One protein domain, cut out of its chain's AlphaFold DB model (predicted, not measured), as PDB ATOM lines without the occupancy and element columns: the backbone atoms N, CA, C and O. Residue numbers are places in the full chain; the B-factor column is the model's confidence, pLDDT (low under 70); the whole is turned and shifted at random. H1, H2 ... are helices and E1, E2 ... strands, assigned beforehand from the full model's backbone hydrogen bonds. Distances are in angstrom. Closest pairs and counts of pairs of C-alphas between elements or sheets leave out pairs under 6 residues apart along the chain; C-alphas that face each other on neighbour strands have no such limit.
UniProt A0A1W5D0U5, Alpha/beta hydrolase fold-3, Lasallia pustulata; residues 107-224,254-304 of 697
ATOM      1  N   GLN A 107      67.917 179.771 124.148       93.81
ATOM      2  CA  GLN A 107      68.007 179.343 125.551       93.81
ATOM      3  C   GLN A 107      68.330 177.843 125.616       93.81
ATOM      4  O   GLN A 107      67.705 177.072 124.877       93.81
ATOM      5  N   PRO A 108      69.224 177.392 126.516       93.44
ATOM      6  CA  PRO A 108      69.410 175.969 126.773       93.44
ATOM      7  C   PRO A 108      68.087 175.289 127.132       93.44
ATOM      8  O   PRO A 108      67.705 174.309 126.498       93.44
ATOM      9  N   SER A 109      67.323 175.872 128.064       95.12
ATOM     10  CA  SER A 109      66.027 175.348 128.500       95.12
ATOM     11  C   SER A 109      64.940 176.418 128.522       95.12
ATOM     12  O   SER A 109      65.170 177.543 128.956       95.12
ATOM     13  N   LEU A 110      63.733 176.030 128.103       97.06
ATOM     14  CA  LEU A 110      62.483 176.770 128.330       97.06
ATOM     15  C   LEU A 110      61.540 175.997 129.280       97.06
ATOM     16  O   LEU A 110      60.326 176.212 129.292       97.06
ATOM     17  N   GLY A 111      62.103 175.068 130.060       96.12
ATOM     18  CA  GLY A 111      61.430 174.396 131.168       96.12
ATOM     19  C   GLY A 111      61.283 175.301 132.397       96.12
ATOM     20  O   GLY A 111      61.918 176.347 132.504       96.12
ATOM     21  N   GLY A 112      60.452 174.885 133.351       95.56
ATOM     22  CA  GLY A 112      60.268 175.557 134.642       95.56
ATOM     23  C   GLY A 112      59.482 176.873 134.599       95.56
ATOM     24  O   GLY A 112      59.278 177.477 135.651       95.56
ATOM     25  N   LEU A 113      59.017 177.306 133.424       96.88
ATOM     26  CA  LEU A 113      58.224 178.523 133.258       96.88
ATOM     27  C   LEU A 113      56.784 178.335 133.790       96.88
ATOM     28  O   LEU A 113      56.320 177.199 133.962       96.88
ATOM     29  N   PRO A 114      56.037 179.432 134.035       96.94
ATOM     30  CA  PRO A 114      54.583 179.371 134.188       96.94
ATOM     31  C   PRO A 114      53.922 178.721 132.957       96.94
ATOM     32  O   PRO A 114      54.494 178.796 131.868       96.94
ATOM     33  N   PRO A 115      52.722 178.119 133.082       97.62
ATOM     34  CA  PRO A 115      52.037 177.523 131.939       97.62
ATOM     35  C   PRO A 115      51.814 178.534 130.805       97.62
ATOM     36  O   PRO A 115      51.401 179.668 131.055       97.62
ATOM     37  N   LEU A 116      52.057 178.117 129.561       98.44
ATOM     38  CA  LEU A 116      52.039 178.999 128.388       98.44
ATOM     39  C   LEU A 116      50.874 178.673 127.449       98.44
ATOM     40  O   LEU A 116      50.708 177.525 127.043       98.44
ATOM     41  N   LEU A 117      50.134 179.697 127.021       98.44
ATOM     42  CA  LEU A 117      49.287 179.638 125.829       98.44
ATOM     43  C   LEU A 117      50.043 180.301 124.677       98.44
ATOM     44  O   LEU A 117      50.356 181.489 124.739       98.44
ATOM     45  N   ILE A 118      50.332 179.534 123.629       98.31
ATOM     46  CA  ILE A 118      50.993 180.005 122.410       98.31
ATOM     47  C   ILE A 118      50.004 179.852 121.256       98.31
ATOM     48  O   ILE A 118      49.547 178.753 120.940       98.31
ATOM     49  N   MET A 119      49.656 180.975 120.635       97.38
ATOM     50  CA  MET A 119      48.676 181.059 119.554       97.38
ATOM     51  C   MET A 119      49.372 181.635 118.330       97.38
ATOM     52  O   MET A 119      49.942 182.717 118.420       97.38
ATOM     53  N   THR A 120      49.318 180.925 117.208       96.19
ATOM     54  CA  THR A 120      50.057 181.297 115.998       96.19
ATOM     55  C   THR A 120      49.179 181.212 114.757       96.19
ATOM     56  O   THR A 120      48.409 180.260 114.598       96.19
ATOM     57  N   GLY A 121      49.257 182.211 113.880       95.94
ATOM     58  CA  GLY A 121      48.526 182.246 112.619       95.94
ATOM     59  C   GLY A 121      49.164 181.370 111.540       95.94
ATOM     60  O   GLY A 121      50.370 181.404 111.293       95.94
ATOM     61  N   GLY A 122      48.342 180.591 110.839       93.31
ATOM     62  CA  GLY A 122      48.763 179.688 109.767       93.31
ATOM     63  C   GLY A 122      49.429 180.403 108.586       93.31
ATOM     64  O   GLY A 122      50.274 179.798 107.919       93.31
ATOM     65  N   GLY A 123      49.084 181.679 108.374       92.94
ATOM     66  CA  GLY A 123      49.665 182.578 107.374       92.94
ATOM     67  C   GLY A 123      50.819 183.449 107.887       92.94
ATOM     68  O   GLY A 123      51.237 184.368 107.182       92.94
ATOM     69  N   GLU A 124      51.338 183.217 109.097       93.94
ATOM     70  CA  GLU A 124      52.493 183.957 109.613       93.94
ATOM     71  C   GLU A 124      53.826 183.444 109.056       93.94
ATOM     72  O   GLU A 124      54.101 182.247 109.039       93.94
ATOM     73  N   ILE A 125      54.725 184.374 108.712       92.56
ATOM     74  CA  ILE A 125      56.144 184.061 108.462       92.56
ATOM     75  C   ILE A 125      56.811 183.540 109.750       92.56
ATOM     76  O   ILE A 125      57.680 182.677 109.693       92.56
ATOM     77  N   LEU A 126      56.355 184.023 110.912       94.50
ATOM     78  CA  LEU A 126      56.838 183.641 112.243       94.50
ATOM     79  C   LEU A 126      56.156 182.374 112.803       94.50
ATOM     80  O   LEU A 126      56.332 182.043 113.973       94.50
ATOM     81  N   ARG A 127      55.347 181.661 112.008       95.44
ATOM     82  CA  ARG A 127      54.572 180.508 112.494       95.44
ATOM     83  C   ARG A 127      55.461 179.387 113.032       95.44
ATOM     84  O   ARG A 127      55.205 178.825 114.095       95.44
ATOM     85  N   ASP A 128      56.512 179.055 112.289       95.69
ATOM     86  CA  ASP A 128      57.308 177.858 112.562       95.69
ATOM     87  C   ASP A 128      58.249 178.046 113.770       95.69
ATOM     88  O   ASP A 128      58.471 177.089 114.509       95.69
ATOM     89  N   GLU A 129      58.697 179.277 114.062       95.56
ATOM     90  CA  GLU A 129      59.423 179.599 115.306       95.56
ATOM     91  C   GLU A 129      58.512 179.547 116.547       95.56
ATOM     92  O   GLU A 129      58.922 179.026 117.584       95.56
ATOM     93  N   GLN A 130      57.254 179.993 116.440       97.06
ATOM     94  CA  GLN A 130      56.269 179.905 117.527       97.06
ATOM     95  C   GLN A 130      55.931 178.438 117.841       97.06
ATOM     96  O   GLN A 130      55.875 178.041 119.007       97.06
ATOM     97  N   ILE A 131      55.784 177.606 116.802       97.75
ATOM     98  CA  ILE A 131      55.630 176.151 116.935       97.75
ATOM     99  C   ILE A 131      56.879 175.525 117.579       97.75
ATOM    100  O   ILE A 131      56.727 174.704 118.486       97.75
ATOM    101  N   TYR A 132      58.091 175.902 117.157       97.94
ATOM    102  CA  TYR A 132      59.343 175.387 117.725       97.94
ATOM    103  C   TYR A 132      59.485 175.733 119.213       97.94
ATOM    104  O   TYR A 132      59.659 174.834 120.036       97.94
ATOM    105  N   ILE A 133      59.317 177.007 119.586       97.38
ATOM    106  CA  ILE A 133      59.405 177.477 120.980       97.38
ATOM    107  C   ILE A 133      58.377 176.767 121.874       97.38
ATOM    108  O   ILE A 133      58.721 176.343 122.978       97.38
ATOM    109  N   ALA A 134      57.151 176.548 121.388       98.19
ATOM    110  CA  ALA A 134      56.130 175.806 122.125       98.19
ATOM    111  C   ALA A 134      56.538 174.349 122.414       98.19
ATOM    112  O   ALA A 134      56.359 173.868 123.534       98.19
ATOM    113  N   HIS A 135      57.113 173.646 121.432       98.12
ATOM    114  CA  HIS A 135      57.583 172.270 121.629       98.12
ATOM    115  C   HIS A 135      58.870 172.215 122.476       98.12
ATOM    116  O   HIS A 135      59.034 171.277 123.254       98.12
ATOM    117  N   LYS A 136      59.739 173.234 122.399       97.69
ATOM    118  CA  LYS A 136      60.936 173.378 123.243       97.69
ATOM    119  C   LYS A 136      60.601 173.631 124.712       97.69
ATOM    120  O   LYS A 136      61.232 173.044 125.581       97.69
ATOM    121  N   ALA A 137      59.590 174.444 125.014       98.25
ATOM    122  CA  ALA A 137      59.121 174.633 126.388       98.25
ATOM    123  C   ALA A 137      58.488 173.351 126.970       98.25
ATOM    124  O   ALA A 137      58.768 172.989 128.114       98.25
ATOM    125  N   ALA A 138      57.706 172.617 126.167       98.06
ATOM    126  CA  ALA A 138      57.089 171.350 126.572       98.06
ATOM    127  C   ALA A 138      58.059 170.145 126.608       98.06
ATOM    128  O   ALA A 138      57.749 169.132 127.235       98.06
ATOM    129  N   ASN A 139      59.229 170.222 125.961       97.06
ATOM    130  CA  ASN A 139      60.285 169.206 126.045       97.06
ATOM    131  C   ASN A 139      61.681 169.798 125.726       97.06
ATOM    132  O   ASN A 139      62.165 169.643 124.600       97.06
ATOM    133  N   PRO A 140      62.360 170.445 126.696       95.81
ATOM    134  CA  PRO A 140      63.640 171.117 126.446       95.81
ATOM    135  C   PRO A 140      64.737 170.186 125.919       95.81
ATOM    136  O   PRO A 140      65.432 170.528 124.967       95.81
ATOM    137  N   ALA A 141      64.836 168.973 126.472       94.44
ATOM    138  CA  ALA A 141      65.850 167.985 126.098       94.44
ATOM    139  C   ALA A 141      65.717 167.468 124.652       94.44
ATOM    140  O   ALA A 141      66.687 166.963 124.096       94.44
ATOM    141  N   LYS A 142      64.539 167.601 124.023       95.12
ATOM    142  CA  LYS A 142      64.335 167.264 122.605       95.12
ATOM    143  C   LYS A 142      64.695 168.410 121.648       95.12
ATOM    144  O   LYS A 142      64.889 168.161 120.461       95.12
ATOM    145  N   PHE A 143      64.782 169.644 122.142       95.38
ATOM    146  CA  PHE A 143      65.033 170.838 121.331       95.38
ATOM    147  C   PHE A 143      66.159 171.704 121.938       95.38
ATOM    148  O   PHE A 143      65.933 172.879 122.251       95.38
ATOM    149  N   PRO A 144      67.374 171.153 122.129       93.94
ATOM    150  CA  PRO A 144      68.520 171.936 122.587       93.94
ATOM    151  C   PRO A 144      68.907 173.017 121.554       93.94
ATOM    152  O   PRO A 144      68.475 172.956 120.398       93.94
ATOM    153  N   PRO A 145      69.699 174.030 121.946       94.00
ATOM    154  CA  PRO A 145      70.511 174.806 121.005       94.00
ATOM    155  C   PRO A 145      71.420 173.905 120.150       94.00
ATOM    156  O   PRO A 145      71.671 172.758 120.511       94.00
ATOM    157  N   GLY A 146      71.924 174.433 119.031       92.88
ATOM    158  CA  GLY A 146      72.964 173.761 118.247       92.88
ATOM    159  C   GLY A 146      74.309 173.680 118.975       92.88
ATOM    160  O   GLY A 146      74.583 174.492 119.858       92.88
ATOM    161  N   ASP A 147      75.144 172.724 118.569       91.56
ATOM    162  CA  ASP A 147      76.356 172.291 119.279       91.56
ATOM    163  C   ASP A 147      77.306 173.453 119.611       91.56
ATOM    164  O   ASP A 147      77.708 173.603 120.759       91.56
ATOM    165  N   ALA A 148      77.553 174.365 118.665       88.12
ATOM    166  CA  ALA A 148      78.400 175.543 118.886       88.12
ATOM    167  C   ALA A 148      77.923 176.461 120.037       88.12
ATOM    168  O   ALA A 148      78.741 177.084 120.709       88.12
ATOM    169  N   TYR A 149      76.612 176.526 120.308       89.31
ATOM    170  CA  TYR A 149      76.064 177.266 121.455       89.31
ATOM    171  C   TYR A 149      76.079 176.442 122.755       89.31
ATOM    172  O   TYR A 149      75.997 177.012 123.839       89.31
ATOM    173  N   LEU A 150      76.166 175.111 122.671       89.19
ATOM    174  CA  LEU A 150      76.407 174.240 123.828       89.19
ATOM    175  C   LEU A 150      77.892 174.248 124.230       89.19
ATOM    176  O   LEU A 150      78.206 174.113 125.408       89.19
ATOM    177  N   GLU A 151      78.793 174.440 123.265       87.69
ATOM    178  CA  GLU A 151      80.235 174.611 123.475       87.69
ATOM    179  C   GLU A 151      80.581 175.994 124.059       87.69
ATOM    180  O   GLU A 151      81.449 176.083 124.928       87.69
ATOM    181  N   GLU A 152      79.882 177.061 123.644       83.50
ATOM    182  CA  GLU A 152      80.037 178.415 124.212       83.50
ATOM    183  C   GLU A 152      79.606 178.485 125.694       83.50
ATOM    184  O   GLU A 152      80.202 179.232 126.473       83.50
ATOM    185  N   TYR A 153      78.615 177.677 126.100       82.38
ATOM    186  CA  TYR A 153      78.053 177.640 127.458       82.38
ATOM    187  C   TYR A 153      78.008 176.198 128.004       82.38
ATOM    188  O   TYR A 153      76.953 175.561 127.945       82.38
ATOM    189  N   PRO A 154      79.111 175.652 128.555       79.38
ATOM    190  CA  PRO A 154      79.179 174.260 129.019       79.38
ATOM    191  C   PRO A 154      78.102 173.866 130.046       79.38
ATOM    192  O   PRO A 154      77.662 172.715 130.081       79.38
ATOM    193  N   GLU A 155      77.616 174.815 130.851       86.62
ATOM    194  CA  GLU A 155      76.504 174.625 131.789       86.62
ATOM    195  C   GLU A 155      75.134 174.418 131.109       86.62
ATOM    196  O   GLU A 155      74.151 174.099 131.782       86.62
ATOM    197  N   ALA A 156      75.028 174.582 129.787       87.56
ATOM    198  CA  ALA A 156      73.778 174.450 129.043       87.56
ATOM    199  C   ALA A 156      73.124 173.070 129.221       87.56
ATOM    200  O   ALA A 156      71.899 172.991 129.341       87.56
ATOM    201  N   GLN A 157      73.915 171.992 129.300       87.00
ATOM    202  CA  GLN A 157      73.387 170.642 129.543       87.00
ATOM    203  C   GLN A 157      72.787 170.508 130.953       87.00
ATOM    204  O   GLN A 157      71.681 169.982 131.103       87.00
ATOM    205  N   ASP A 158      73.444 171.073 131.970       90.56
ATOM    206  CA  ASP A 158      72.904 171.134 133.331       90.56
ATOM    207  C   ASP A 158      71.621 171.977 133.378       90.56
ATOM    208  O   ASP A 158      70.647 171.587 134.020       90.56
ATOM    209  N   VAL A 159      71.560 173.104 132.659       90.88
ATOM    210  CA  VAL A 159      70.355 173.952 132.570       90.88
ATOM    211  C   VAL A 159      69.196 173.239 131.854       90.88
ATOM    212  O   VAL A 159      68.041 173.424 132.249       90.88
ATOM    213  N   ILE A 160      69.476 172.395 130.854       90.69
ATOM    214  CA  ILE A 160      68.486 171.512 130.213       90.69
ATOM    215  C   ILE A 160      67.927 170.499 131.220       90.69
ATOM    216  O   ILE A 160      66.708 170.357 131.313       90.69
ATOM    217  N   ALA A 161      68.785 169.839 132.002       91.31
ATOM    218  CA  ALA A 161      68.379 168.819 132.973       91.31
ATOM    219  C   ALA A 161      67.723 169.388 134.251       91.31
ATOM    220  O   ALA A 161      66.890 168.728 134.874       91.31
ATOM    221  N   LYS A 162      68.086 170.612 134.654       94.06
ATOM    222  CA  LYS A 162      67.691 171.255 135.921       94.06
ATOM    223  C   LYS A 162      66.197 171.554 136.047       94.06
ATOM    224  O   LYS A 162      65.674 171.566 137.161       94.06
ATOM    225  N   TRP A 163      65.520 171.848 134.941       94.06
ATOM    226  CA  TRP A 163      64.144 172.343 134.959       94.06
ATOM    227  C   TRP A 163      63.169 171.327 134.366       94.06
ATOM    228  O   TRP A 163      63.344 170.866 133.240       94.06
ATOM    229  N   LYS A 164      62.087 171.029 135.102       95.00
ATOM    230  CA  LYS A 164      60.956 170.251 134.569       95.00
ATOM    231  C   LYS A 164      60.411 170.901 133.282       95.00
ATOM    232  O   LYS A 164      60.495 172.125 133.162       95.00
ATOM    233  N   PRO A 165      59.778 170.158 132.362       97.50
ATOM    234  CA  PRO A 165      59.118 170.785 131.225       97.50
ATOM    235  C   PRO A 165      57.980 171.726 131.652       97.50
ATOM    236  O   PRO A 165      57.413 171.608 132.746       97.50
ATOM    237  N   THR A 166      57.677 172.683 130.784       98.06
ATOM    238  CA  THR A 166      56.626 173.690 130.967       98.06
ATOM    239  C   THR A 166      55.307 173.169 130.395       98.06
ATOM    240  O   THR A 166      55.295 172.595 129.312       98.06
ATOM    241  N   ASP A 167      54.188 173.389 131.092       98.25
ATOM    242  CA  ASP A 167      52.852 173.026 130.601       98.25
ATOM    243  C   ASP A 167      52.418 174.015 129.488       98.25
ATOM    244  O   ASP A 167      52.224 175.200 129.763       98.25
ATOM    245  N   VAL A 168      52.274 173.567 128.232       98.50
ATOM    246  CA  VAL A 168      52.006 174.436 127.060       98.50
ATOM    247  C   VAL A 168      50.718 174.059 126.320       98.50
ATOM    248  O   VAL A 168      50.564 172.929 125.860       98.50
ATOM    249  N   GLN A 169      49.821 175.022 126.098       98.31
ATOM    250  CA  GLN A 169      48.765 174.924 125.087       98.31
ATOM    251  C   GLN A 169      49.215 175.631 123.804       98.31
ATOM    252  O   GLN A 169      49.424 176.840 123.793       98.31
ATOM    253  N   LEU A 170      49.346 174.878 122.709       98.44
ATOM    254  CA  LEU A 170      49.653 175.395 121.376       98.44
ATOM    255  C   LEU A 170      48.408 175.344 120.489       98.44
ATOM    256  O   LEU A 170      47.832 174.271 120.291       98.44
ATOM    257  N   GLN A 171      48.053 176.483 119.896       97.94
ATOM    258  CA  GLN A 171      47.005 176.600 118.884       97.94
ATOM    259  C   GLN A 171      47.546 177.197 117.584       97.94
ATOM    260  O   GLN A 171      47.987 178.347 117.553       97.94
ATOM    261  N   VAL A 172      47.453 176.432 116.498       97.50
ATOM    262  CA  VAL A 172      47.750 176.890 115.134       97.50
ATOM    263  C   VAL A 172      46.436 177.261 114.443       97.50
ATOM    264  O   VAL A 172      45.638 176.383 114.121       97.50
ATOM    265  N   TRP A 173      46.195 178.553 114.243       97.38
ATOM    266  CA  TRP A 173      44.942 179.094 113.713       97.38
ATOM    267  C   TRP A 173      45.001 179.250 112.190       97.38
ATOM    268  O   TRP A 173      45.784 180.048 111.677       97.38
ATOM    269  N   GLU A 174      44.186 178.497 111.459       94.50
ATOM    270  CA  GLU A 174      44.205 178.432 109.993       94.50
ATOM    271  C   GLU A 174      43.979 179.806 109.339       94.50
ATOM    272  O   GLU A 174      43.118 180.583 109.752       94.50
ATOM    273  N   ASP A 175      44.784 180.101 108.313       88.06
ATOM    274  CA  ASP A 175      44.766 181.323 107.488       88.06
ATOM    275  C   ASP A 175      44.901 182.673 108.218       88.06
ATOM    276  O   ASP A 175      44.855 183.726 107.577       88.06
ATOM    277  N   LEU A 176      45.102 182.686 109.541       94.69
ATOM    278  CA  LEU A 176      45.248 183.935 110.287       94.69
ATOM    279  C   LEU A 176      46.617 184.592 110.064       94.69
ATOM    280  O   LEU A 176      47.644 183.931 109.896       94.69
ATOM    281  N   CYS A 177      46.594 185.925 110.076       94.25
ATOM    282  CA  CYS A 177      47.755 186.798 109.949       94.25
ATOM    283  C   CYS A 177      48.405 187.119 111.307       94.25
ATOM    284  O   CYS A 177      47.847 186.834 112.367       94.25
ATOM    285  N   HIS A 178      49.576 187.758 111.260       96.06
ATOM    286  CA  HIS A 178      50.352 188.115 112.445       96.06
ATOM    287  C   HIS A 178      49.577 189.033 113.404       96.06
ATOM    288  O   HIS A 178      49.020 190.051 112.995       96.06
ATOM    289  N   VAL A 179      49.553 188.655 114.686       93.31
ATOM    290  CA  VAL A 179      48.802 189.314 115.775       93.31
ATOM    291  C   VAL A 179      47.304 189.510 115.473       93.31
ATOM    292  O   VAL A 179      46.707 190.533 115.824       93.31
ATOM    293  N   ALA A 180      46.659 188.497 114.884       94.25
ATOM    294  CA  ALA A 180      45.222 188.486 114.590       94.25
ATOM    295  C   ALA A 180      44.265 188.945 115.725       94.25
ATOM    296  O   ALA A 180      43.239 189.533 115.379       94.25
ATOM    297  N   PRO A 181      44.546 188.784 117.043       94.62
ATOM    298  CA  PRO A 181      43.699 189.349 118.101       94.62
ATOM    299  C   PRO A 181      43.496 190.870 118.018       94.62
ATOM    300  O   PRO A 181      42.446 191.360 118.422       94.62
ATOM    301  N   THR A 182      44.434 191.621 117.423       92.12
ATOM    302  CA  THR A 182      44.266 193.070 117.167       92.12
ATOM    303  C   THR A 182      43.078 193.393 116.255       92.12
ATOM    304  O   THR A 182      42.567 194.511 116.275       92.12
ATOM    305  N   LEU A 183      42.589 192.413 115.492       90.19
ATOM    306  CA  LEU A 183      41.404 192.507 114.646       90.19
ATOM    307  C   LEU A 183      40.157 192.021 115.410       90.19
ATOM    308  O   LEU A 183      39.391 191.203 114.899       90.19
ATOM    309  N   SER A 184      39.964 192.504 116.645       87.25
ATOM    310  CA  SER A 184      38.932 192.070 117.616       87.25
ATOM    311  C   SER A 184      37.490 192.087 117.081       87.25
ATOM    312  O   SER A 184      36.637 191.314 117.523       87.25
ATOM    313  N   PHE A 185      37.221 192.926 116.080       82.25
ATOM    314  CA  PHE A 185      35.956 192.989 115.346       82.25
ATOM    315  C   PHE A 185      35.649 191.716 114.528       82.25
ATOM    316  O   PHE A 185      34.489 191.471 114.192       82.25
ATOM    317  N   THR A 186      36.653 190.888 114.220       88.06
ATOM    318  CA  THR A 186      36.513 189.659 113.423       88.06
ATOM    319  C   THR A 186      36.072 188.450 114.257       88.06
ATOM    320  O   THR A 186      36.448 188.287 115.418       88.06
ATOM    321  N   ARG A 187      35.301 187.536 113.645       90.00
ATOM    322  CA  ARG A 187      34.877 186.269 114.279       90.00
ATOM    323  C   ARG A 187      36.061 185.420 114.797       90.00
ATOM    324  O   ARG A 187      35.983 185.032 115.962       90.00
ATOM    325  N   PRO A 188      37.149 185.156 114.035       92.44
ATOM    326  CA  PRO A 188      38.302 184.416 114.558       92.44
ATOM    327  C   PRO A 188      38.961 185.097 115.762       92.44
ATOM    328  O   PRO A 188      39.171 184.424 116.766       92.44
ATOM    329  N   ALA A 189      39.201 186.415 115.737       93.12
ATOM    330  CA  ALA A 189      39.791 187.115 116.884       93.12
ATOM    331  C   ALA A 189      38.926 186.991 118.153       93.12
ATOM    332  O   ALA A 189      39.458 186.772 119.240       93.12
ATOM    333  N   LYS A 190      37.591 187.033 118.032       92.69
ATOM    334  CA  LYS A 190      36.692 186.770 119.170       92.69
ATOM    335  C   LYS A 190      36.822 185.345 119.725       92.69
ATOM    336  O   LYS A 190      36.784 185.174 120.943       92.69
ATOM    337  N   TYR A 191      37.006 184.325 118.881       94.69
ATOM    338  CA  TYR A 191      37.326 182.976 119.370       94.69
ATOM    339  C   TYR A 191      38.718 182.921 120.018       94.69
ATOM    340  O   TYR A 191      38.869 182.265 121.045       94.69
ATOM    341  N   MET A 192      39.712 183.650 119.495       95.75
ATOM    342  CA  MET A 192      41.031 183.750 120.133       95.75
ATOM    343  C   MET A 192      40.916 184.328 121.552       95.75
ATOM    344  O   MET A 192      41.413 183.719 122.496       95.75
ATOM    345  N   TYR A 193      40.180 185.430 121.737       95.19
ATOM    346  CA  TYR A 193      39.922 185.998 123.067       95.19
ATOM    347  C   TYR A 193      39.189 185.031 124.009       95.19
ATOM    348  O   TYR A 193      39.541 184.965 125.186       95.19
ATOM    349  N   ARG A 194      38.239 184.225 123.513       93.38
ATOM    350  CA  ARG A 194      37.600 183.169 124.319       93.38
ATOM    351  C   ARG A 194      38.603 182.108 124.789       93.38
ATOM    352  O   ARG A 194      38.585 181.764 125.967       93.38
ATOM    353  N   SER A 195      39.534 181.676 123.931       95.50
ATOM    354  CA  SER A 195      40.596 180.741 124.337       95.50
ATOM    355  C   SER A 195      41.593 181.354 125.327       95.50
ATOM    356  O   SER A 195      42.058 180.657 126.227       95.50
ATOM    357  N   ILE A 196      41.920 182.643 125.178       96.56
ATOM    358  CA  ILE A 196      42.768 183.380 126.129       96.56
ATOM    359  C   ILE A 196      42.075 183.451 127.495       96.56
ATOM    360  O   ILE A 196      42.705 183.175 128.512       96.56
ATOM    361  N   ALA A 197      40.773 183.750 127.526       94.38
ATOM    362  CA  ALA A 197      39.984 183.786 128.754       94.38
ATOM    363  C   ALA A 197      39.844 182.394 129.405       94.38
ATOM    364  O   ALA A 197      39.980 182.279 130.622       94.38
ATOM    365  N   GLN A 198      39.652 181.333 128.612       94.38
ATOM    366  CA  GLN A 198      39.623 179.946 129.095       94.38
ATOM    367  C   GLN A 198      40.942 179.562 129.791       94.38
ATOM    368  O   GLN A 198      40.941 179.113 130.938       94.38
ATOM    369  N   PHE A 199      42.076 179.781 129.119       96.56
ATOM    370  CA  PHE A 199      43.397 179.474 129.670       96.56
ATOM    371  C   PHE A 199      43.758 180.374 130.861       96.56
ATOM    372  O   PHE A 199      44.350 179.904 131.833       96.56
ATOM    373  N   GLY A 200      43.373 181.653 130.820       95.19
ATOM    374  CA  GLY A 200      43.552 182.607 131.916       95.19
ATOM    375  C   GLY A 200      42.807 182.192 133.187       95.19
ATOM    376  O   GLY A 200      43.404 182.148 134.260       95.19
ATOM    377  N   ALA A 201      41.535 181.804 133.071       92.50
ATOM    378  CA  ALA A 201      40.759 181.315 134.210       92.50
ATOM    379  C   ALA A 201      41.364 180.030 134.808       92.50
ATOM    380  O   ALA A 201      41.531 179.936 136.025       92.50
ATOM    381  N   TRP A 202      41.764 179.066 133.966       94.38
ATOM    382  CA  TRP A 202      42.416 177.835 134.431       94.38
ATOM    383  C   TRP A 202      43.773 178.097 135.102       94.38
ATOM    384  O   TRP A 202      44.029 177.572 136.186       94.38
ATOM    385  N   THR A 203      44.638 178.924 134.503       94.44
ATOM    386  CA  THR A 203      45.958 179.238 135.082       94.44
ATOM    387  C   THR A 203      45.847 179.964 136.416       94.44
ATOM    388  O   THR A 203      46.605 179.639 137.331       94.44
ATOM    389  N   LEU A 204      44.893 180.887 136.568       92.00
ATOM    390  CA  LEU A 204      44.634 181.559 137.842       92.00
ATOM    391  C   LEU A 204      44.122 180.577 138.908       92.00
ATOM    392  O   LEU A 204      44.695 180.538 139.998       92.00
ATOM    393  N   ALA A 205      43.131 179.734 138.589       91.25
ATOM    394  CA  ALA A 205      42.586 178.739 139.520       91.25
ATOM    395  C   ALA A 205      43.668 177.745 139.989       91.25
ATOM    396  O   ALA A 205      43.827 177.490 141.185       91.25
ATOM    397  N   ARG A 206      44.498 177.261 139.054       91.38
ATOM    398  CA  ARG A 206      45.675 176.412 139.313       91.38
ATOM    399  C   ARG A 206      46.729 177.093 140.184       91.38
ATOM    400  O   ARG A 206      47.241 176.475 141.117       91.38
ATOM    401  N   ALA A 207      47.066 178.350 139.896       91.69
ATOM    402  CA  ALA A 207      48.082 179.095 140.641       91.69
ATOM    403  C   ALA A 207      47.634 179.409 142.078       91.69
ATOM    404  O   ALA A 207      48.427 179.282 143.011       91.69
ATOM    405  N   GLN A 208      46.364 179.775 142.259       90.69
ATOM    406  CA  GLN A 208      45.766 180.073 143.563       90.69
ATOM    407  C   GLN A 208      45.354 178.811 144.342       90.69
ATOM    408  O   GLN A 208      45.166 178.886 145.555       90.69
ATOM    409  N   ARG A 209      45.238 177.655 143.668       88.19
ATOM    410  CA  ARG A 209      44.687 176.391 144.201       88.19
ATOM    411  C   ARG A 209      43.280 176.568 144.781       88.19
ATOM    412  O   ARG A 209      42.951 176.006 145.823       88.19
ATOM    413  N   THR A 210      42.476 177.385 144.112       88.06
ATOM    414  CA  THR A 210      41.122 177.747 144.534       88.06
ATOM    415  C   THR A 210      40.175 177.726 143.343       88.06
ATOM    416  O   THR A 210      40.612 177.674 142.192       88.06
ATOM    417  N   GLU A 211      38.881 177.748 143.627       85.25
ATOM    418  CA  GLU A 211      37.852 177.828 142.600       85.25
ATOM    419  C   GLU A 211      37.627 179.294 142.207       85.25
ATOM    420  O   GLU A 211      37.573 180.167 143.074       85.25
ATOM    421  N   ILE A 212      37.498 179.579 140.909       83.31
ATOM    422  CA  ILE A 212      37.226 180.934 140.407       83.31
ATOM    423  C   ILE A 212      35.840 180.964 139.777       83.31
ATOM    424  O   ILE A 212      35.580 180.248 138.811       83.31
ATOM    425  N   ASP A 213      34.963 181.811 140.310       83.44
ATOM    426  CA  ASP A 213      33.631 182.048 139.758       83.44
ATOM    427  C   ASP A 213      33.715 183.009 138.560       83.44
ATOM    428  O   ASP A 213      34.193 184.139 138.682       83.44
ATOM    429  N   ILE A 214      33.289 182.543 137.386       81.69
ATOM    430  CA  ILE A 214      33.255 183.314 136.137       81.69
ATOM    431  C   ILE A 214      31.803 183.674 135.821       81.69
ATOM    432  O   ILE A 214      30.962 182.781 135.738       81.69
ATOM    433  N   GLN A 215      31.506 184.955 135.599       74.06
ATOM    434  CA  GLN A 215      30.169 185.412 135.201       74.06
ATOM    435  C   GLN A 215      29.832 184.967 133.765       74.06
ATOM    436  O   GLN A 215      30.692 184.931 132.883       74.06
ATOM    437  N   ASP A 216      28.585 184.547 133.539       68.50
ATOM    438  CA  ASP A 216      28.144 183.947 132.274       68.50
ATOM    439  C   ASP A 216      27.667 185.008 131.262       68.50
ATOM    440  O   ASP A 216      26.476 185.141 130.956       68.50
ATOM    441  N   ASP A 217      28.630 185.763 130.728       65.31
ATOM    442  CA  ASP A 217      28.433 186.890 129.800       65.31
ATOM    443  C   ASP A 217      28.103 186.456 128.355       65.31
ATOM    444  O   ASP A 217      28.344 187.184 127.382       65.31
ATOM    445  N   ASP A 218      27.538 185.260 128.165       65.56
ATOM    446  CA  ASP A 218      27.225 184.711 126.840       65.56
ATOM    447  C   ASP A 218      26.197 185.551 126.053       65.56
ATOM    448  O   ASP A 218      26.173 185.495 124.821       65.56
ATOM    449  N   ALA A 219      25.412 186.393 126.737       56.03
ATOM    450  CA  ALA A 219      24.524 187.386 126.121       56.03
ATOM    451  C   ALA A 219      25.260 188.629 125.570       56.03
ATOM    452  O   ALA A 219      24.779 189.265 124.629       56.03
ATOM    453  N   VAL A 220      26.427 188.972 126.124       55.72
ATOM    454  CA  VAL A 220      27.272 190.095 125.677       55.72
ATOM    455  C   VAL A 220      28.231 189.632 124.577       55.72
ATOM    456  O   VAL A 220      28.353 190.274 123.528       55.72
ATOM    457  N   SER A 221      28.871 188.475 124.779       56.59
ATOM    458  CA  SER A 221      29.943 187.920 123.938       56.59
ATOM    459  C   SER A 221      29.449 187.311 122.610       56.59
ATOM    460  O   SER A 221      29.919 186.258 122.173       56.59
ATOM    461  N   VAL A 222      28.499 187.952 121.923       60.38
ATOM    462  CA  VAL A 222      27.900 187.421 120.689       60.38
ATOM    463  C   VAL A 222      28.924 187.399 119.542       60.38
ATOM    464  O   VAL A 222      29.381 188.433 119.031       60.38
ATOM    465  N   ILE A 223      29.264 186.184 119.100       63.09
ATOM    466  CA  ILE A 223      29.946 185.916 117.829       63.09
ATOM    467  C   ILE A 223      28.854 185.564 116.819       63.09
ATOM    468  O   ILE A 223      28.418 184.420 116.782       63.09
ATOM    469  N   SER A 224      28.421 186.558 116.033       45.84
ATOM    470  CA  SER A 224      27.209 186.562 115.192       45.84
ATOM    471  C   SER A 224      26.779 185.188 114.667       45.84
ATOM    472  O   SER A 224      27.547 184.527 113.967       45.84
ATOM    473  N   LEU A 254      36.246 165.069 111.844       67.38
ATOM    474  CA  LEU A 254      37.538 165.062 112.549       67.38
ATOM    475  C   LEU A 254      37.685 166.186 113.591       67.38
ATOM    476  O   LEU A 254      38.758 166.344 114.179       67.38
ATOM    477  N   SER A 255      36.639 166.985 113.816       78.38
ATOM    478  CA  SER A 255      36.665 168.034 114.836       78.38
ATOM    479  C   SER A 255      36.562 167.442 116.243       78.38
ATOM    480  O   SER A 255      35.669 166.651 116.534       78.38
ATOM    481  N   THR A 256      37.450 167.866 117.142       84.06
ATOM    482  CA  THR A 256      37.407 167.512 118.571       84.06
ATOM    483  C   THR A 256      36.516 168.446 119.394       84.06
ATOM    484  O   THR A 256      36.444 168.303 120.613       84.06
ATOM    485  N   GLY A 257      35.831 169.397 118.749       88.88
ATOM    486  CA  GLY A 257      34.900 170.326 119.382       88.88
ATOM    487  C   GLY A 257      35.087 171.763 118.899       88.88
ATOM    488  O   GLY A 257      35.582 172.024 117.802       88.88
ATOM    489  N   LYS A 258      34.698 172.719 119.741       91.50
ATOM    490  CA  LYS A 258      34.841 174.155 119.481       91.50
ATOM    491  C   LYS A 258      35.710 174.801 120.557       91.50
ATOM    492  O   LYS A 258      35.808 174.272 121.660       91.50
ATOM    493  N   VAL A 259      36.337 175.932 120.239       92.19
ATOM    494  CA  VAL A 259      37.104 176.731 121.202       92.19
ATOM    495  C   VAL A 259      36.206 177.109 122.379       92.19
ATOM    496  O   VAL A 259      35.152 177.724 122.185       92.19
ATOM    497  N   GLY A 260      36.638 176.713 123.576       86.50
ATOM    498  CA  GLY A 260      35.932 176.953 124.826       86.50
ATOM    499  C   GLY A 260      36.001 178.407 125.284       86.50
ATOM    500  O   GLY A 260      36.645 179.265 124.673       86.50
ATOM    501  N   LYS A 261      35.286 178.677 126.368       87.69
ATOM    502  CA  LYS A 261      35.137 179.975 127.031       87.69
ATOM    503  C   LYS A 261      35.755 179.907 128.429       87.69
ATOM    504  O   LYS A 261      36.067 178.827 128.926       87.69
ATOM    505  N   ALA A 262      35.876 181.046 129.108       85.50
ATOM    506  CA  ALA A 262      36.053 181.013 130.558       85.50
ATOM    507  C   ALA A 262      34.866 180.260 131.204       85.50
ATOM    508  O   ALA A 262      33.729 180.378 130.745       85.50
ATOM    509  N   GLY A 263      35.151 179.422 132.203       81.94
ATOM    510  CA  GLY A 263      34.224 178.399 132.703       81.94
ATOM    511  C   GLY A 263      34.497 176.992 132.154       81.94
ATOM    512  O   GLY A 263      34.377 176.020 132.896       81.94
ATOM    513  N   ASP A 264      34.911 176.860 130.888       87.88
ATOM    514  CA  ASP A 264      35.069 175.552 130.242       87.88
ATOM    515  C   ASP A 264      36.423 174.907 130.590       87.88
ATOM    516  O   ASP A 264      37.476 175.551 130.552       87.88
ATOM    517  N   THR A 265      36.439 173.605 130.872       88.25
ATOM    518  CA  THR A 265      37.665 172.886 131.252       88.25
ATOM    519  C   THR A 265      38.637 172.731 130.078       88.25
ATOM    520  O   THR A 265      38.237 172.470 128.941       88.25
ATOM    521  N   LEU A 266      39.941 172.875 130.341       92.81
ATOM    522  CA  LEU A 266      40.961 172.547 129.341       92.81
ATOM    523  C   LEU A 266      41.043 171.022 129.123       92.81
ATOM    524  O   LEU A 266      40.864 170.259 130.078       92.81
ATOM    525  N   PRO A 267      41.388 170.564 127.903       92.69
ATOM    526  CA  PRO A 267      41.827 169.189 127.668       92.69
ATOM    527  C   PRO A 267      43.032 168.806 128.550       92.69
ATOM    528  O   PRO A 267      43.806 169.681 128.940       92.69
ATOM    529  N   PRO A 268      43.256 167.510 128.833       93.50
ATOM    530  CA  PRO A 268      44.451 167.070 129.547       93.50
ATOM    531  C   PRO A 268      45.724 167.296 128.715       93.50
ATOM    532  O   PRO A 268      45.748 167.050 127.505       93.50
ATOM    533  N   PHE A 269      46.800 167.720 129.376       94.94
ATOM    534  CA  PHE A 269      48.113 167.926 128.767       94.94
ATOM    535  C   PHE A 269      48.796 166.573 128.529       94.94
ATOM    536  O   PHE A 269      49.031 165.801 129.461       94.94
ATOM    537  N   GLN A 270      49.163 166.290 127.281       94.44
ATOM    538  CA  GLN A 270      49.860 165.067 126.886       94.44
ATOM    539  C   GLN A 270      51.344 165.388 126.728       94.44
ATOM    540  O   GLN A 270      51.707 166.216 125.896       94.44
ATOM    541  N   ASN A 271      52.206 164.775 127.546       94.44
ATOM    542  CA  ASN A 271      53.640 165.095 127.609       94.44
ATOM    543  C   ASN A 271      53.881 166.614 127.759       94.44
ATOM    544  O   ASN A 271      54.578 167.225 126.954       94.44
ATOM    545  N   HIS A 272      53.224 167.218 128.759       97.12
ATOM    546  CA  HIS A 272      53.185 168.666 129.022       97.12
ATOM    547  C   HIS A 272      52.601 169.545 127.899       97.12
ATOM    548  O   HIS A 272      52.713 170.765 127.971       97.12
ATOM    549  N   MET A 273      51.917 168.976 126.896       97.62
ATOM    550  CA  MET A 273      51.411 169.747 125.757       97.62
ATOM    551  C   MET A 273      49.943 169.471 125.392       97.62
ATOM    552  O   MET A 273      49.510 168.325 125.278       97.62
ATOM    553  N   ILE A 274      49.183 170.532 125.115       97.25
ATOM    554  CA  ILE A 274      47.918 170.482 124.366       97.25
ATOM    555  C   ILE A 274      48.220 170.986 122.950       97.25
ATOM    556  O   ILE A 274      48.745 172.085 122.787       97.25
ATOM    557  N   ARG A 275      47.925 170.185 121.916       97.12
ATOM    558  CA  ARG A 275      48.358 170.442 120.528       97.12
ATOM    559  C   ARG A 275      47.159 170.561 119.585       97.12
ATOM    560  O   ARG A 275      46.626 169.552 119.124       97.12
ATOM    561  N   GLN A 276      46.741 171.790 119.303       97.31
ATOM    562  CA  GLN A 276      45.511 172.110 118.574       97.31
ATOM    563  C   GLN A 276      45.794 172.834 117.249       97.31
ATOM    564  O   GLN A 276      46.680 173.685 117.154       97.31
ATOM    565  N   ARG A 277      44.994 172.523 116.229       97.25
ATOM    566  CA  ARG A 277      44.787 173.349 115.035       97.25
ATOM    567  C   ARG A 277      43.357 173.889 115.095       97.25
ATOM    568  O   ARG A 277      42.471 173.166 115.550       97.25
ATOM    569  N   VAL A 278      43.124 175.138 114.710       97.19
ATOM    570  CA  VAL A 278      41.821 175.804 114.883       97.19
ATOM    571  C   VAL A 278      41.415 176.503 113.592       97.19
ATOM    572  O   VAL A 278      42.224 177.234 113.027       97.19
ATOM    573  N   ASP A 279      40.186 176.299 113.118       95.19
ATOM    574  CA  ASP A 279      39.699 176.985 111.915       95.19
ATOM    575  C   ASP A 279      39.234 178.431 112.198       95.19
ATOM    576  O   ASP A 279      39.055 178.875 113.336       95.19
ATOM    577  N   ARG A 280      38.960 179.176 111.123       90.25
ATOM    578  CA  ARG A 280      38.408 180.545 111.172       90.25
ATOM    579  C   ARG A 280      37.014 180.660 111.827       90.25
ATOM    580  O   ARG A 280      36.537 181.775 112.056       90.25
ATOM    581  N   HIS A 281      36.350 179.537 112.107       91.19
ATOM    582  CA  HIS A 281      35.033 179.427 112.745       91.19
ATOM    583  C   HIS A 281      35.116 178.944 114.208       91.19
ATOM    584  O   HIS A 281      34.076 178.829 114.867       91.19
ATOM    585  N   GLY A 282      36.328 178.710 114.724       93.00
ATOM    586  CA  GLY A 282      36.596 178.250 116.081       93.00
ATOM    587  C   GLY A 282      36.441 176.741 116.291       93.00
ATOM    588  O   GLY A 282      36.384 176.324 117.445       93.00
ATOM    589  N   HIS A 283      36.342 175.916 115.246       95.81
ATOM    590  CA  HIS A 283      36.391 174.456 115.390       95.81
ATOM    591  C   HIS A 283      37.821 174.001 115.669       95.81
ATOM    592  O   HIS A 283      38.774 174.501 115.070       95.81
ATOM    593  N   VAL A 284      37.964 173.047 116.585       96.56
ATOM    594  CA  VAL A 284      39.255 172.534 117.044       96.56
ATOM    595  C   VAL A 284      39.521 171.177 116.403       96.56
ATOM    596  O   VAL A 284      38.633 170.327 116.314       96.56
ATOM    597  N   TYR A 285      40.763 170.986 115.975       96.25
ATOM    598  CA  TYR A 285      41.298 169.777 115.365       96.25
ATOM    599  C   TYR A 285      42.599 169.373 116.073       96.25
ATOM    600  O   TYR A 285      43.310 170.240 116.596       96.25
ATOM    601  N   PRO A 286      42.978 168.083 116.070       95.56
ATOM    602  CA  PRO A 286      44.313 167.674 116.492       95.56
ATOM    603  C   PRO A 286      45.379 168.311 115.590       95.56
ATOM    604  O   PRO A 286      45.286 168.244 114.361       95.56
ATOM    605  N   LEU A 287      46.416 168.914 116.176       95.69
ATOM    606  CA  LEU A 287      47.582 169.343 115.400       95.69
ATOM    607  C   LEU A 287      48.397 168.115 114.966       95.69
ATOM    608  O   LEU A 287      48.636 167.213 115.773       95.69
ATOM    609  N   GLY A 288      48.880 168.115 113.719       92.94
ATOM    610  CA  GLY A 288      49.679 167.021 113.152       92.94
ATOM    611  C   GLY A 288      50.873 166.601 114.030       92.94
ATOM    612  O   GLY A 288      51.360 167.404 114.843       92.94
ATOM    613  N   PRO A 289      51.336 165.341 113.922       94.94
ATOM    614  CA  PRO A 289      52.446 164.828 114.724       94.94
ATOM    615  C   PRO A 289      53.702 165.684 114.535       94.94
ATOM    616  O   PRO A 289      53.890 166.309 113.496       94.94
ATOM    617  N   ALA A 290      54.588 165.723 115.533       94.75
ATOM    618  CA  ALA A 290      55.764 166.598 115.484       94.75
ATOM    619  C   ALA A 290      56.663 166.341 114.252       94.75
ATOM    620  O   ALA A 290      57.244 167.281 113.723       94.75
ATOM    621  N   SER A 291      56.704 165.096 113.761       95.31
ATOM    622  CA  SER A 291      57.394 164.684 112.530       95.31
ATOM    623  C   SER A 291      56.826 165.285 111.238       95.31
ATOM    624  O   SER A 291      57.544 165.371 110.249       95.31
ATOM    625  N   SER A 292      55.561 165.724 111.216       95.00
ATOM    626  CA  SER A 292      54.935 166.339 110.035       95.00
ATOM    627  C   SER A 292      54.966 167.872 110.049       95.00
ATOM    628  O   SER A 292      54.309 168.496 109.217       95.00
ATOM    629  N   LEU A 293      55.651 168.499 111.013       94.88
ATOM    630  CA  LEU A 293      55.739 169.957 111.146       94.88
ATOM    631  C   LEU A 293      57.147 170.425 110.729       94.88
ATOM    632  O   LEU A 293      58.096 170.145 111.464       94.88
ATOM    633  N   PRO A 294      57.316 171.138 109.593       91.62
ATOM    634  CA  PRO A 294      58.638 171.459 109.038       91.62
ATOM    635  C   PRO A 294      59.585 172.168 110.014       91.62
ATOM    636  O   PRO A 294      60.735 171.761 110.147       91.62
ATOM    637  N   GLY A 295      59.084 173.149 110.773       90.38
ATOM    638  CA  GLY A 295      59.853 173.858 111.807       90.38
ATOM    639  C   GLY A 295      60.388 172.986 112.953       90.38
ATOM    640  O   GLY A 295      61.212 173.457 113.727       90.38
ATOM    641  N   LEU A 296      59.953 171.725 113.070       96.25
ATOM    642  CA  LEU A 296      60.457 170.755 114.052       96.25
ATOM    643  C   LEU A 296      61.395 169.701 113.443       96.25
ATOM    644  O   LEU A 296      61.860 168.833 114.177       96.25
ATOM    645  N   GLN A 297      61.620 169.728 112.122       94.88
ATOM    646  CA  GLN A 297      62.522 168.806 111.407       94.88
ATOM    647  C   GLN A 297      63.870 169.453 111.036       94.88
ATOM    648  O   GLN A 297      64.731 168.789 110.465       94.88
ATOM    649  N   MET A 298      64.060 170.742 111.344       91.69
ATOM    650  CA  MET A 298      65.329 171.454 111.157       91.69
ATOM    651  C   MET A 298      66.368 170.993 112.191       91.69
ATOM    652  O   MET A 298      66.023 170.764 113.352       91.69
ATOM    653  N   SER A 299      67.638 170.892 111.789       94.00
ATOM    654  CA  SER A 299      68.731 170.581 112.721       94.00
ATOM    655  C   SER A 299      68.913 171.703 113.763       94.00
ATOM    656  O   SER A 299      68.821 172.875 113.396       94.00
ATOM    657  N   PRO A 300      69.237 171.412 115.039       93.19
ATOM    658  CA  PRO A 300      69.621 172.441 116.011       93.19
ATOM    659  C   PRO A 300      70.764 173.347 115.521       93.19
ATOM    660  O   PRO A 300      70.724 174.559 115.730       93.19
ATOM    661  N   ASN A 301      71.727 172.788 114.780       93.75
ATOM    662  CA  ASN A 301      72.889 173.510 114.232       93.75
ATOM    663  C   ASN A 301      72.518 174.454 113.074       93.75
ATOM    664  O   ASN A 301      73.306 175.300 112.662       93.75
ATOM    665  N   GLU A 302      71.299 174.332 112.552       92.00
ATOM    666  CA  GLU A 302      70.729 175.212 111.538       92.00
ATOM    667  C   GLU A 302      69.945 176.402 112.126       92.00
ATOM    668  O   GLU A 302      69.421 177.220 111.360       92.00
ATOM    669  N   ILE A 303      69.835 176.507 113.454       93.50
ATOM    670  CA  ILE A 303      69.069 177.544 114.158       93.50
ATOM    671  C   ILE A 303      70.025 178.634 114.670       93.50
ATOM    672  O   ILE A 303      71.135 178.363 115.115       93.50
ATOM    673  N   GLY A 304      69.619 179.903 114.565       91.06
ATOM    674  CA  GLY A 304      70.429 181.064 114.970       91.06
ATOM    675  C   GLY A 304      71.528 181.492 113.983       91.06
ATOM    676  O   GLY A 304      71.986 182.629 114.053       91.06
TER     677      GLY A 304
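What this domain is: This is residues 107 to 224 and 254 to 304 of the 697 residues of the protein "Alpha/beta hydrolase fold-3" of Lasallia pustulata (UniProt A0A1W5D0U5). A small, twisted sheet of four strands, E1, E2, E4 and E5, forms the core, with H1 packed on one face and the long H4 on the other, as three layers. At one end of the longest axis lie the short helices H2 and H3, and at the other E3 and the residues after it up to 224. The printed part has 169 residues, with four named helices and five named strands in the order E1 H1 H2 H3 E2 H4 E3 E4 E5; the sheet order is E1 E2 E4 E5, mixed. The class is mixed, helices and strands, with under half of the residues in named elements. The whole is compact, with a radius of gyration of the C-alphas of 17.3 A, and only just elongated, spanning 57 by 38 by 29 A.

How they stand to each other: E1, residues 116 to 121, is an edge strand and the parallel neighbour of E2, residues 168 to 173; N 118 and O 169 are 2.8 A apart, within hydrogen-bond range. Between them in the chain come H1, residues 127 to 138, H2, residues 147 to 152, and H3, residues 156 to 162, a strand-helix-strand unit, two parallel neighbour strands with helices between. H1 is on the sheet at a height of 8.6 A, over E1 and E2 and along the strands; the closest C-alphas of H1 and E2 are those of Ala 138 and Val 168, 6.0 A apart. H2 and H3 are not on the sheet; they are close but not clearly touching, about perpendicular at 86 degrees, with the C-alphas of Leu 150 and Ala 156 closest at 5.8 A. H4, residues 187 to 208, is on the opposite face to H1, at a height of 8.8 A, over E2 and only just not over E4, on which 2 of its C-alphas fall. E3, residues 212 to 215, pairs with no named strand; its closest C-alpha to H4 is that of Ile 212, 5.9 A from Ala 205. E4, residues 273 to 278, is parallel to E2, with N 170 and O 274 2.9 A apart, and forms an antiparallel hairpin with E5, residues 283 to 286, where N 285 and O 277 are 2.8 A apart. In H1, H2, H3 and H4 every O i to N i+4 pair is within hydrogen-bond range.

Where its parts are: E1 begins at C-alpha 116, (52.039, 178.999, 128.388), and is 16.5 A long; H1 is 17.0 A, E2 15.8 A and E4 15.7 A. H4, the longest helix, runs 31.9 A from C-alpha 187 at (34.877, 186.269, 114.279). E5 ends at C-alpha 286, (44.313, 167.674, 116.492).

The domain as a whole: The two C-alphas farthest apart, those of Glu 151 and Ala 219, are 57.2 A apart. Residues 225 to 253 are not printed, and C-alphas 224 and 254 are 24.0 A apart across this cut. The link from E2 to H4, 13 residues, is long. The mean pLDDT of the printed part is 91.1; residues 216 to 224 and residue 254 are under 70.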